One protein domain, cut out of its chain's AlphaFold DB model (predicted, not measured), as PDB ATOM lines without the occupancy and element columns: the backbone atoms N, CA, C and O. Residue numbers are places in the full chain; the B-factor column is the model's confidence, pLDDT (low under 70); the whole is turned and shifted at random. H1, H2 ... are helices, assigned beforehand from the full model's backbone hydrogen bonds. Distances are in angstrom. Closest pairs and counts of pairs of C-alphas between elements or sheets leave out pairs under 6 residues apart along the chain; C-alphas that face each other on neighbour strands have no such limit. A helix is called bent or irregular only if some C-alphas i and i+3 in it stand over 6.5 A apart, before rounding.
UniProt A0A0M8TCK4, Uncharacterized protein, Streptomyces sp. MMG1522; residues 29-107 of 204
ATOM      1  N   LEU A  29      14.582  32.277  24.453       73.31
ATOM      2  CA  LEU A  29      14.379  32.091  25.890       73.31
ATOM      3  C   LEU A  29      13.730  30.738  26.209       73.31
ATOM      4  O   LEU A  29      14.155  30.074  27.151       73.31
ATOM      5  N   ARG A  30      12.724  30.321  25.429       74.75
ATOM      6  CA  ARG A  30      12.077  29.009  25.597       74.75
ATOM      7  C   ARG A  30      13.076  27.873  25.426       74.75
ATOM      8  O   ARG A  30      13.159  27.038  26.312       74.75
ATOM      9  N   SER A  31      13.914  27.932  24.389       72.00
ATOM     10  CA  SER A  31      14.979  26.943  24.179       72.00
ATOM     11  C   SER A  31      15.910  26.822  25.388       72.00
ATOM     12  O   SER A  31      16.217  25.716  25.809       72.00
ATOM     13  N   VAL A  32      16.327  27.939  25.993       81.38
ATOM     14  CA  VAL A  32      17.192  27.908  27.188       81.38
ATOM     15  C   VAL A  32      16.472  27.300  28.396       81.38
ATOM     16  O   VAL A  32      17.087  26.592  29.193       81.38
ATOM     17  N   VAL A  33      15.178  27.585  28.562       80.75
ATOM     18  CA  VAL A  33      14.364  26.993  29.633       80.75
ATOM     19  C   VAL A  33      14.191  25.491  29.418       80.75
ATOM     20  O   VAL A  33      14.304  24.740  30.385       80.75
ATOM     21  N   ASP A  34      13.977  25.057  28.179       77.12
ATOM     22  CA  ASP A  34      13.850  23.647  27.819       77.12
ATOM     23  C   ASP A  34      15.172  22.898  28.043       77.12
ATOM     24  O   ASP A  34      15.177  21.851  28.690       77.12
ATOM     25  N   ASP A  35      16.309  23.475  27.636       75.31
ATOM     26  CA  ASP A  35      17.646  22.922  27.897       75.31
ATOM     27  C   ASP A  35      17.921  22.788  29.403       75.31
ATOM     28  O   ASP A  35      18.459  21.786  29.883       75.31
ATOM     29  N   LEU A  36      17.524  23.795  30.184       78.19
ATOM     30  CA  LEU A  36      17.657  23.774  31.637       78.19
ATOM     31  C   LEU A  36      16.738  22.726  32.279       78.19
ATOM     32  O   LEU A  36      17.149  22.045  33.223       78.19
ATOM     33  N   ALA A  37      15.509  22.583  31.785       75.81
ATOM     34  CA  ALA A  37      14.571  21.568  32.248       75.81
ATOM     35  C   ALA A  37      15.092  20.159  31.934       75.81
ATOM     36  O   ALA A  37      15.069  19.301  32.819       75.81
ATOM     37  N   ALA A  38      15.640  19.946  30.736       77.62
ATOM     38  CA  ALA A  38      16.282  18.701  30.335       77.62
ATOM     39  C   ALA A  38      17.503  18.386  31.215       77.62
ATOM     40  O   ALA A  38      17.614  17.284  31.752       77.62
ATOM     41  N   SER A  39      18.376  19.369  31.464       76.19
ATOM     42  CA  SER A  39      19.515  19.198  32.374       76.19
ATOM     43  C   SER A  39      19.076  18.895  33.809       76.19
ATOM     44  O   SER A  39      19.730  18.107  34.490       76.19
ATOM     45  N   SER A  40      17.997  19.515  34.291       76.56
ATOM     46  CA  SER A  40      17.473  19.280  35.643       76.56
ATOM     47  C   SER A  40      16.829  17.900  35.766       76.56
ATOM     48  O   SER A  40      16.969  17.251  36.800       76.56
ATOM     49  N   HIS A  41      16.171  17.433  34.702       80.19
ATOM     50  CA  HIS A  41      15.635  16.079  34.617       80.19
ATOM     51  C   HIS A  41      16.754  15.038  34.667       80.19
ATOM     52  O   HIS A  41      16.697  14.140  35.495       80.19
ATOM     53  N   ALA A  42      17.813  15.213  33.870       78.31
ATOM     54  CA  ALA A  42      18.975  14.323  33.882       78.31
ATOM     55  C   ALA A  42      19.638  14.250  35.270       78.31
ATOM     56  O   ALA A  42      19.997  13.174  35.737       78.31
ATOM     57  N   ILE A  43      19.749  15.383  35.976       79.38
ATOM     58  CA  ILE A  43      20.222  15.392  37.369       79.38
ATOM     59  C   ILE A  43      19.267  14.602  38.270       79.38
ATOM     60  O   ILE A  43      19.723  13.835  39.112       79.38
ATOM     61  N   GLY A  44      17.956  14.771  38.108       84.75
ATOM     62  CA  GLY A  44      16.962  14.013  38.861       84.75
ATOM     63  C   GLY A  44      17.004  12.504  38.591       84.75
ATOM     64  O   GLY A  44      16.836  11.734  39.532       84.75
ATOM     65  N   GLU A  45      17.291  12.073  37.361       83.81
ATOM     66  CA  GLU A  45      17.496  10.654  37.035       83.81
ATOM     67  C   GLU A  45      18.733  10.091  37.734       83.81
ATOM     68  O   GLU A  45      18.651   9.042  38.365       83.81
ATOM     69  N   LEU A  46      19.837  10.842  37.761       79.69
ATOM     70  CA  LEU A  46      21.009  10.472  38.561       79.69
ATOM     71  C   LEU A  46      20.678  10.400  40.063       79.69
ATOM     72  O   LEU A  46      21.148   9.504  40.764       79.69
ATOM     73  N   MET A  47      19.848  11.316  40.581       83.44
ATOM     74  CA  MET A  47      19.373  11.229  41.969       83.44
ATOM     75  C   MET A  47      18.522   9.974  42.200       83.44
ATOM     76  O   MET A  47      18.542   9.449  43.308       83.44
ATOM     77  N   LEU A  48      17.799   9.483  41.190       86.56
ATOM     78  CA  LEU A  48      17.026   8.240  41.267       86.56
ATOM     79  C   LEU A  48      17.890   6.982  41.170       86.56
ATOM     80  O   LEU A  48      17.550   5.983  41.795       86.56
ATOM     81  N   GLU A  49      19.017   7.023  40.464       85.31
ATOM     82  CA  GLU A  49      19.998   5.931  40.501       85.31
ATOM     83  C   GLU A  49      20.597   5.766  41.904       85.31
ATOM     84  O   GLU A  49      20.811   4.647  42.371       85.31
ATOM     85  N   VAL A  50      20.846   6.884  42.594       87.25
ATOM     86  CA  VAL A  50      21.420   6.892  43.948       87.25
ATOM     87  C   VAL A  50      20.360   6.640  45.024       87.25
ATOM     88  O   VAL A  50      20.607   5.893  45.968       87.25
ATOM     89  N   ALA A  51      19.184   7.254  44.891       90.44
ATOM     90  CA  ALA A  51      18.050   7.123  45.799       90.44
ATOM     91  C   ALA A  51      16.784   6.733  45.011       90.44
ATOM     92  O   ALA A  51      15.991   7.602  44.627       90.44
ATOM     93  N   PRO A  52      16.564   5.425  44.787       86.62
ATOM     94  CA  PRO A  52      15.474   4.910  43.959       86.62
ATOM     95  C   PRO A  52      14.090   5.371  44.395       86.62
ATOM     96  O   PRO A  52      13.858   5.624  45.575       86.62
ATOM     97  N   ALA A  53      13.140   5.419  43.458       90.12
ATOM     98  CA  ALA A  53      11.781   5.924  43.685       90.12
ATOM     99  C   ALA A  53      10.995   5.197  44.796       90.12
ATOM    100  O   ALA A  53      10.079   5.775  45.371       90.12
ATOM    101  N   TYR A  54      11.352   3.951  45.121       86.19
ATOM    102  CA  TYR A  54      10.707   3.189  46.195       86.19
ATOM    103  C   TYR A  54      11.127   3.632  47.605       86.19
ATOM    104  O   TYR A  54      10.472   3.247  48.571       86.19
ATOM    105  N   LEU A  55      12.208   4.410  47.741       89.31
ATOM    106  CA  LEU A  55      12.632   4.963  49.026       89.31
ATOM    107  C   LEU A  55      11.741   6.137  49.435       89.31
ATOM    108  O   LEU A  55      11.366   6.977  48.608       89.31
ATOM    109  N   SER A  56      11.454   6.239  50.729       92.00
ATOM    110  CA  SER A  56      10.834   7.439  51.288       92.00
ATOM    111  C   SER A  56      11.773   8.647  51.185       92.00
ATOM    112  O   SER A  56      12.984   8.499  51.018       92.00
ATOM    113  N   ASP A  57      11.237   9.866  51.294       88.94
ATOM    114  CA  ASP A  57      12.069  11.079  51.251       88.94
ATOM    115  C   ASP A  57      13.080  11.136  52.408       88.94
ATOM    116  O   ASP A  57      14.175  11.653  52.218       88.94
ATOM    117  N   SER A  58      12.759  10.567  53.576       91.31
ATOM    118  CA  SER A  58      13.686  10.481  54.711       91.31
ATOM    119  C   SER A  58      14.835   9.505  54.449       91.31
ATOM    120  O   SER A  58      15.989   9.857  54.654       91.31
ATOM    121  N   GLU A  59      14.545   8.316  53.916       89.25
ATOM    122  CA  GLU A  59      15.591   7.352  53.544       89.25
ATOM    123  C   GLU A  59      16.441   7.869  52.375       89.25
ATOM    124  O   GLU A  59      17.658   7.699  52.347       89.25
ATOM    125  N   ALA A  60      15.810   8.545  51.412       91.44
ATOM    126  CA  ALA A  60      16.514   9.202  50.320       91.44
ATOM    127  C   ALA A  60      17.398  10.350  50.828       91.44
ATOM    128  O   ALA A  60      18.492  10.540  50.300       91.44
ATOM    129  N   ALA A  61      16.959  11.097  51.844       91.62
ATOM    130  CA  ALA A  61      17.730  12.182  52.439       91.62
ATOM    131  C   ALA A  61      19.061  11.679  53.015       91.62
ATOM    132  O   ALA A  61      20.096  12.274  52.725       91.62
ATOM    133  N   ASP A  62      19.054  10.557  53.738       89.19
ATOM    134  CA  ASP A  62      20.268   9.972  54.324       89.19
ATOM    135  C   ASP A  62      21.292   9.566  53.250       89.19
ATOM    136  O   ASP A  62      22.491   9.829  53.372       89.19
ATOM    137  N   VAL A  63      20.823   8.969  52.150       84.88
ATOM    138  CA  VAL A  63      21.690   8.524  51.047       84.88
ATOM    139  C   VAL A  63      22.180   9.710  50.202       84.88
ATOM    140  O   VAL A  63      23.345   9.752  49.788       84.88
ATOM    141  N   LEU A  64      21.313  10.697  49.959       87.31
ATOM    142  CA  LEU A  64      21.629  11.876  49.155       87.31
ATOM    143  C   LEU A  64      22.468  12.909  49.908       87.31
ATOM    144  O   LEU A  64      23.219  13.623  49.248       87.31
ATOM    145  N   ALA A  65      22.407  12.981  51.240       88.25
ATOM    146  CA  ALA A  65      23.171  13.940  52.044       88.25
ATOM    147  C   ALA A  65      24.671  13.882  51.731       88.25
ATOM    148  O   ALA A  65      25.272  14.892  51.372       88.25
ATOM    149  N   LEU A  66      25.250  12.678  51.724       81.19
ATOM    150  CA  LEU A  66      26.671  12.479  51.427       81.19
ATOM    151  C   LEU A  66      27.050  12.904  50.007       81.19
ATOM    152  O   LEU A  66      28.179  13.329  49.759       81.19
ATOM    153  N   LEU A  67      26.140  12.730  49.049       74.75
ATOM    154  CA  LEU A  67      26.358  13.157  47.670       74.75
ATOM    155  C   LEU A  67      26.254  14.683  47.562       74.75
ATOM    156  O   LEU A  67      27.118  15.299  46.946       74.75
ATOM    157  N   CYS A  68      25.246  15.272  48.210       80.38
ATOM    158  CA  CYS A  68      24.966  16.706  48.253       80.38
ATOM    159  C   CYS A  68      26.102  17.512  48.901       80.38
ATOM    160  O   CYS A  68      26.523  18.544  48.373       80.38
ATOM    161  N   GLU A  69      26.699  16.990  49.969       80.12
ATOM    162  CA  GLU A  69      27.881  17.587  50.594       80.12
ATOM    163  C   GLU A  69      29.101  17.599  49.662       80.12
ATOM    164  O   GLU A  69      29.790  18.612  49.550       80.12
ATOM    165  N   GLN A  70      29.353  16.508  48.930       71.56
ATOM    166  CA  GLN A  70      30.514  16.400  48.032       71.56
ATOM    167  C   GLN A  70      30.453  17.350  46.831       71.56
ATOM    168  O   GLN A  70      31.484  17.775  46.306       71.56
ATOM    169  N   ILE A  71      29.246  17.668  46.380       69.00
ATOM    170  CA  ILE A  71      28.996  18.564  45.245       69.00
ATOM    171  C   ILE A  71      28.773  20.016  45.681       69.00
ATOM    172  O   ILE A  71      28.783  20.909  44.832       69.00
ATOM    173  N   GLY A  72      28.591  20.254  46.984       78.75
ATOM    174  CA  GLY A  72      28.290  21.568  47.546       78.75
ATOM    175  C   GLY A  72      26.884  22.080  47.217       78.75
ATOM    176  O   GLY A  72      26.682  23.292  47.153       78.75
ATOM    177  N   GLU A  73      25.924  21.185  46.980       78.94
ATOM    178  CA  GLU A  73      24.512  21.537  46.804       78.94
ATOM    179  C   GLU A  73      23.744  21.187  48.085       78.94
ATOM    180  O   GLU A  73      24.053  20.194  48.740       78.94
ATOM    181  N   PRO A  74      22.741  21.983  48.480       84.56
ATOM    182  CA  PRO A  74      21.918  21.665  49.635       84.56
ATOM    183  C   PRO A  74      21.042  20.439  49.359       84.56
ATOM    184  O   PRO A  74      20.543  20.238  48.250       84.56
ATOM    185  N   LEU A  75      20.804  19.652  50.407       86.81
ATOM    186  CA  LEU A  75      20.019  18.418  50.351       86.81
ATOM    187  C   LEU A  75      18.607  18.621  49.778       86.81
ATOM    188  O   LEU A  75      18.128  17.800  48.993       86.81
ATOM    189  N   ASP A  76      17.977  19.758  50.085       87.62
ATOM    190  CA  ASP A  76      16.665  20.128  49.545       87.62
ATOM    191  C   ASP A  76      16.646  20.165  48.009       87.62
ATOM    192  O   ASP A  76      15.637  19.812  47.394       87.62
ATOM    193  N   HIS A  77      17.760  20.550  47.369       83.56
ATOM    194  CA  HIS A  77      17.870  20.544  45.909       83.56
ATOM    195  C   HIS A  77      17.946  19.122  45.356       83.56
ATOM    196  O   HIS A  77      17.277  18.832  44.365       83.56
ATOM    197  N   GLY A  78      18.705  18.231  45.998       85.00
ATOM    198  CA  GLY A  78      18.783  16.822  45.603       85.00
ATOM    199  C   GLY A  78      17.417  16.136  45.680       85.00
ATOM    200  O   GLY A  78      16.978  15.501  44.722       85.00
ATOM    201  N   LEU A  79      16.682  16.358  46.775       88.81
ATOM    202  CA  LEU A  79      15.326  15.827  46.954       88.81
ATOM    203  C   LEU A  79      14.313  16.445  45.982       88.81
ATOM    204  O   LEU A  79      13.403  15.762  45.507       88.81
ATOM    205  N   ALA A  80      14.438  17.735  45.667       88.00
ATOM    206  CA  ALA A  80      13.602  18.375  44.654       88.00
ATOM    207  C   ALA A  80      13.867  17.803  43.252       88.00
ATOM    208  O   ALA A  80      12.914  17.497  42.539       88.00
ATOM    209  N   ALA A  81      15.133  17.603  42.875       85.00
ATOM    210  CA  ALA A  81      15.510  17.008  41.595       85.00
ATOM    211  C   ALA A  81      15.010  15.560  41.473       85.00
ATOM    212  O   ALA A  81      14.428  15.195  40.454       85.00
ATOM    213  N   ARG A  82      15.144  14.764  42.543       88.25
ATOM    214  CA  ARG A  82      14.607  13.398  42.616       88.25
ATOM    215  C   ARG A  82      13.093  13.372  42.377       88.25
ATOM    216  O   ARG A  82      12.616  12.630  41.524       88.25
ATOM    217  N   ARG A  83      12.330  14.222  43.078       89.38
ATOM    218  CA  ARG A  83      10.871  14.352  42.885       89.38
ATOM    219  C   ARG A  83      10.506  14.819  41.478       89.38
ATOM    220  O   ARG A  83       9.525  14.343  40.917       89.38
ATOM    221  N   TYR A  84      11.301  15.720  40.908       82.94
ATOM    222  CA  TYR A  84      11.099  16.213  39.552       82.94
ATOM    223  C   TYR A  84      11.267  15.105  38.499       82.94
ATOM    224  O   TYR A  84      10.436  15.007  37.601       82.94
ATOM    225  N   ALA A  85      12.267  14.229  38.644       86.06
ATOM    226  CA  ALA A  85      12.436  13.080  37.754       86.06
ATOM    227  C   ALA A  85      11.360  12.002  37.954       86.06
ATOM    228  O   ALA A  85      10.859  11.458  36.975       86.06
ATOM    229  N   MET A  86      10.917  11.745  39.194       86.62
ATOM    230  CA  MET A  86       9.790  10.827  39.439       86.62
ATOM    231  C   MET A  86       8.496  11.282  38.755       86.62
ATOM    232  O   MET A  86       7.675  10.451  38.379       86.62
ATOM    233  N   ALA A  87       8.304  12.595  38.597       82.81
ATOM    234  CA  ALA A  87       7.104  13.163  37.996       82.81
ATOM    235  C   ALA A  87       7.035  13.009  36.463       82.81
ATOM    236  O   ALA A  87       5.975  13.265  35.897       82.81
ATOM    237  N   GLY A  88       8.113  12.597  35.782       68.06
ATOM    238  CA  GLY A  88       8.060  12.147  34.384       68.06
ATOM    239  C   GLY A  88       7.503  13.147  33.355       68.06
ATOM    240  O   GLY A  88       7.002  12.722  32.322       68.06
ATOM    241  N   THR A  89       7.623  14.459  33.607       54.59
ATOM    242  CA  THR A  89       7.238  15.611  32.750       54.59
ATOM    243  C   THR A  89       5.737  15.916  32.543       54.59
ATOM    244  O   THR A  89       5.018  15.195  31.868       54.59
ATOM    245  N   VAL A  90       5.296  17.088  33.034       43.34
ATOM    246  CA  VAL A  90       4.674  18.211  32.283       43.34
ATOM    247  C   VAL A  90       4.752  19.471  33.160       43.34
ATOM    248  O   VAL A  90       4.745  19.369  34.383       43.34
ATOM    249  N   LEU A  91       4.913  20.645  32.530       51.16
ATOM    250  CA  LEU A  91       5.095  21.970  33.151       51.16
ATOM    251  C   LEU A  91       4.318  22.159  34.473       51.16
ATOM    252  O   LEU A  91       3.150  21.800  34.553       51.16
ATOM    253  N   TYR A  92       4.954  22.867  35.419       46.25
ATOM    254  CA  TYR A  92       4.516  23.254  36.779       46.25
ATOM    255  C   TYR A  92       4.885  22.233  37.881       46.25
ATOM    256  O   TYR A  92       4.135  21.286  38.091       46.25
ATOM    257  N   PRO A  93       6.011  22.409  38.623       54.66
ATOM    258  CA  PRO A  93       6.639  23.668  39.035       54.66
ATOM    259  C   PRO A  93       8.138  23.724  38.674       54.66
ATOM    260  O   PRO A  93       9.009  23.402  39.479       54.66
ATOM    261  N   LEU A  94       8.458  24.207  37.473       50.59
ATOM    262  CA  LEU A  94       9.841  24.516  37.077       50.59
ATOM    263  C   LEU A  94      10.379  25.789  37.750       50.59
ATOM    264  O   LEU A  94      11.584  25.966  37.853       50.59
ATOM    265  N   LEU A  95       9.503  26.664  38.250       51.38
ATOM    266  CA  LEU A  95       9.878  27.932  38.884       51.38
ATOM    267  C   LEU A  95      10.886  27.792  40.040       51.38
ATOM    268  O   LEU A  95      11.892  28.490  39.985       51.38
ATOM    269  N   PRO A  96      10.708  26.921  41.054       51.53
ATOM    270  CA  PRO A  96      11.686  26.803  42.134       51.53
ATOM    271  C   PRO A  96      13.040  26.283  41.640       51.53
ATOM    272  O   PRO A  96      14.062  26.859  41.996       51.53
ATOM    273  N   VAL A  97      13.065  25.264  40.776       51.47
ATOM    274  CA  VAL A  97      14.316  24.666  40.270       51.47
ATOM    275  C   VAL A  97      15.043  25.625  39.326       51.47
ATOM    276  O   VAL A  97      16.238  25.855  39.482       51.47
ATOM    277  N   VAL A  98      14.321  26.274  38.409       52.72
ATOM    278  CA  VAL A  98      14.878  27.281  37.498       52.72
ATOM    279  C   VAL A  98      15.389  28.491  38.278       52.72
ATOM    280  O   VAL A  98      16.517  28.911  38.049       52.72
ATOM    281  N   VAL A  99      14.636  29.019  39.253       54.69
ATOM    282  CA  VAL A  99      15.079  30.144  40.102       54.69
ATOM    283  C   VAL A  99      16.302  29.769  40.942       54.69
ATOM    284  O   VAL A  99      17.185  30.605  41.145       54.69
ATOM    285  N   VAL A 100      16.386  28.523  41.407       57.50
ATOM    286  CA  VAL A 100      17.530  27.994  42.155       57.50
ATOM    287  C   VAL A 100      18.765  27.864  41.271       57.50
ATOM    288  O   VAL A 100      19.814  28.395  41.637       57.50
ATOM    289  N   VAL A 101      18.660  27.231  40.099       55.12
ATOM    290  CA  VAL A 101      19.799  27.068  39.184       55.12
ATOM    291  C   VAL A 101      20.269  28.432  38.679       55.12
ATOM    292  O   VAL A 101      21.472  28.698  38.670       55.12
ATOM    293  N   LEU A 102      19.342  29.351  38.385       51.50
ATOM    294  CA  LEU A 102      19.669  30.734  38.037       51.50
ATOM    295  C   LEU A 102      20.380  31.451  39.200       51.50
ATOM    296  O   LEU A 102      21.399  32.101  38.983       51.50
ATOM    297  N   ARG A 103      19.922  31.293  40.453       52.28
ATOM    298  CA  ARG A 103      20.591  31.859  41.644       52.28
ATOM    299  C   ARG A 103      21.966  31.250  41.908       52.28
ATOM    300  O   ARG A 103      22.853  31.968  42.369       52.28
ATOM    301  N   SER A 104      22.154  29.959  41.666       50.00
ATOM    302  CA  SER A 104      23.432  29.263  41.844       50.00
ATOM    303  C   SER A 104      24.436  29.642  40.756       50.00
ATOM    304  O   SER A 104      25.614  29.842  41.056       50.00
ATOM    305  N   ALA A 105      23.969  29.827  39.518       49.84
ATOM    306  CA  ALA A 105      24.761  30.362  38.415       49.84
ATOM    307  C   ALA A 105      25.139  31.835  38.647       49.84
ATOM    308  O   ALA A 105      26.296  32.203  38.456       49.84
ATOM    309  N   VAL A 106      24.212  32.659  39.149       50.41
ATOM    310  CA  VAL A 106      24.470  34.065  39.509       50.41
ATOM    311  C   VAL A 106      25.435  34.175  40.694       50.41
ATOM    312  O   VAL A 106      26.407  34.919  40.603       50.41
ATOM    313  N   ARG A 107      25.259  33.393  41.771       49.00
ATOM    314  CA  ARG A 107      26.194  33.398  42.916       49.00
ATOM    315  C   ARG A 107      27.601  32.933  42.540       49.00
ATOM    316  O   ARG A 107      28.564  33.490  43.054       49.00
TER     317      ARG A 107
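Overview. This is residues 29 to 107 of the 204 residues of an uncharacterized protein of Streptomyces sp. MMG1522 (UniProt A0A0M8TCK4). One long helix, H1, lies along the longest axis, and three shorter helices are set crosswise over one side of it: H4 crosses it at residues 33 to 40, H3 crosses it at residues 40 to 48, and H2 meets its end at residues 47 to 50. H3 lies between H2 and H4 and packs most fully on H1, while H2 and H4 stay apart. The printed part has 79 residues with four named helices, in the order H1, H2, H3, H4, and no named strand; the class is all helix. It is compact, with a radius of gyration of the C-alphas of 12.3 A, and spans 37 by 28 by 16 A.

Along the chain. H1, residues 29 to 50, begins at C-alpha 29 (14.379, 32.091, 25.890) and measures 31.8 A from first to last C-alpha. H2, residues 57 to 71, measures 19.5 A; it is neither bent nor irregular, but only just: C-alphas 63 and 66 are 6.4 A apart. H3, residues 75 to 86, begins at C-alpha 75 (20.019, 18.418, 50.351) and measures 16.8 A. H4, residues 94 to 107, measures 19.5 A and ends at C-alpha 107 (26.194, 33.398, 42.916).

Arrangement. H1 and H3 are the hubs, touching three other helices each. The helix packing is mostly crossed: of the five pairs that touch, 0 are at a shallow tilt. H1 touches H3 with residues 40 to 48 alone, about perpendicular at 81 degrees; their closest C-alphas, of Gly 44 and Ala 81, are 4.3 A apart. H1 touches H4 with residues 33 to 40 alone, and H4 touches H1 with residues 94 to 98 alone; they are about perpendicular at 86 degrees, and their closest C-alphas, of Leu 36 and Val 98, are 7.4 A apart. H1 and H2 only just touch, with 3 pairs of C-alphas within 8 A, the closest being Val 50 and Leu 64 at 7.2 A; they run opposite ways at a steep tilt of 69 degrees, only just short of about perpendicular. H2 and H3 touch at a steep tilt of 63 degrees, opposite ways, with the closest C-alphas, of Cys 68 and Leu 75, 5.6 A apart. H3 and H4 form a helical hairpin at a steep tilt of 40 degrees, opposite ways, but only just touch, with 3 pairs of C-alphas within 8 A; the closest, of Ala 80 and Val 97, are 7.7 A apart. Every O i to N i+4 pair is within hydrogen-bond range in H1, H3 and H4; in H2 9 of 11 are.

Size, cuts and confidence. The two C-alphas farthest apart, of Leu 29 and Glu 59, are 37.1 A apart. The printed part has no cut. The link from H2 to H3 is tight, those from H1 to H2 and from H3 to H4 are short, and no link is long. The mean pLDDT of the printed part is 75.3; residue 71 and residues 88 to 107 are under 70, and H4 has a mean of 52.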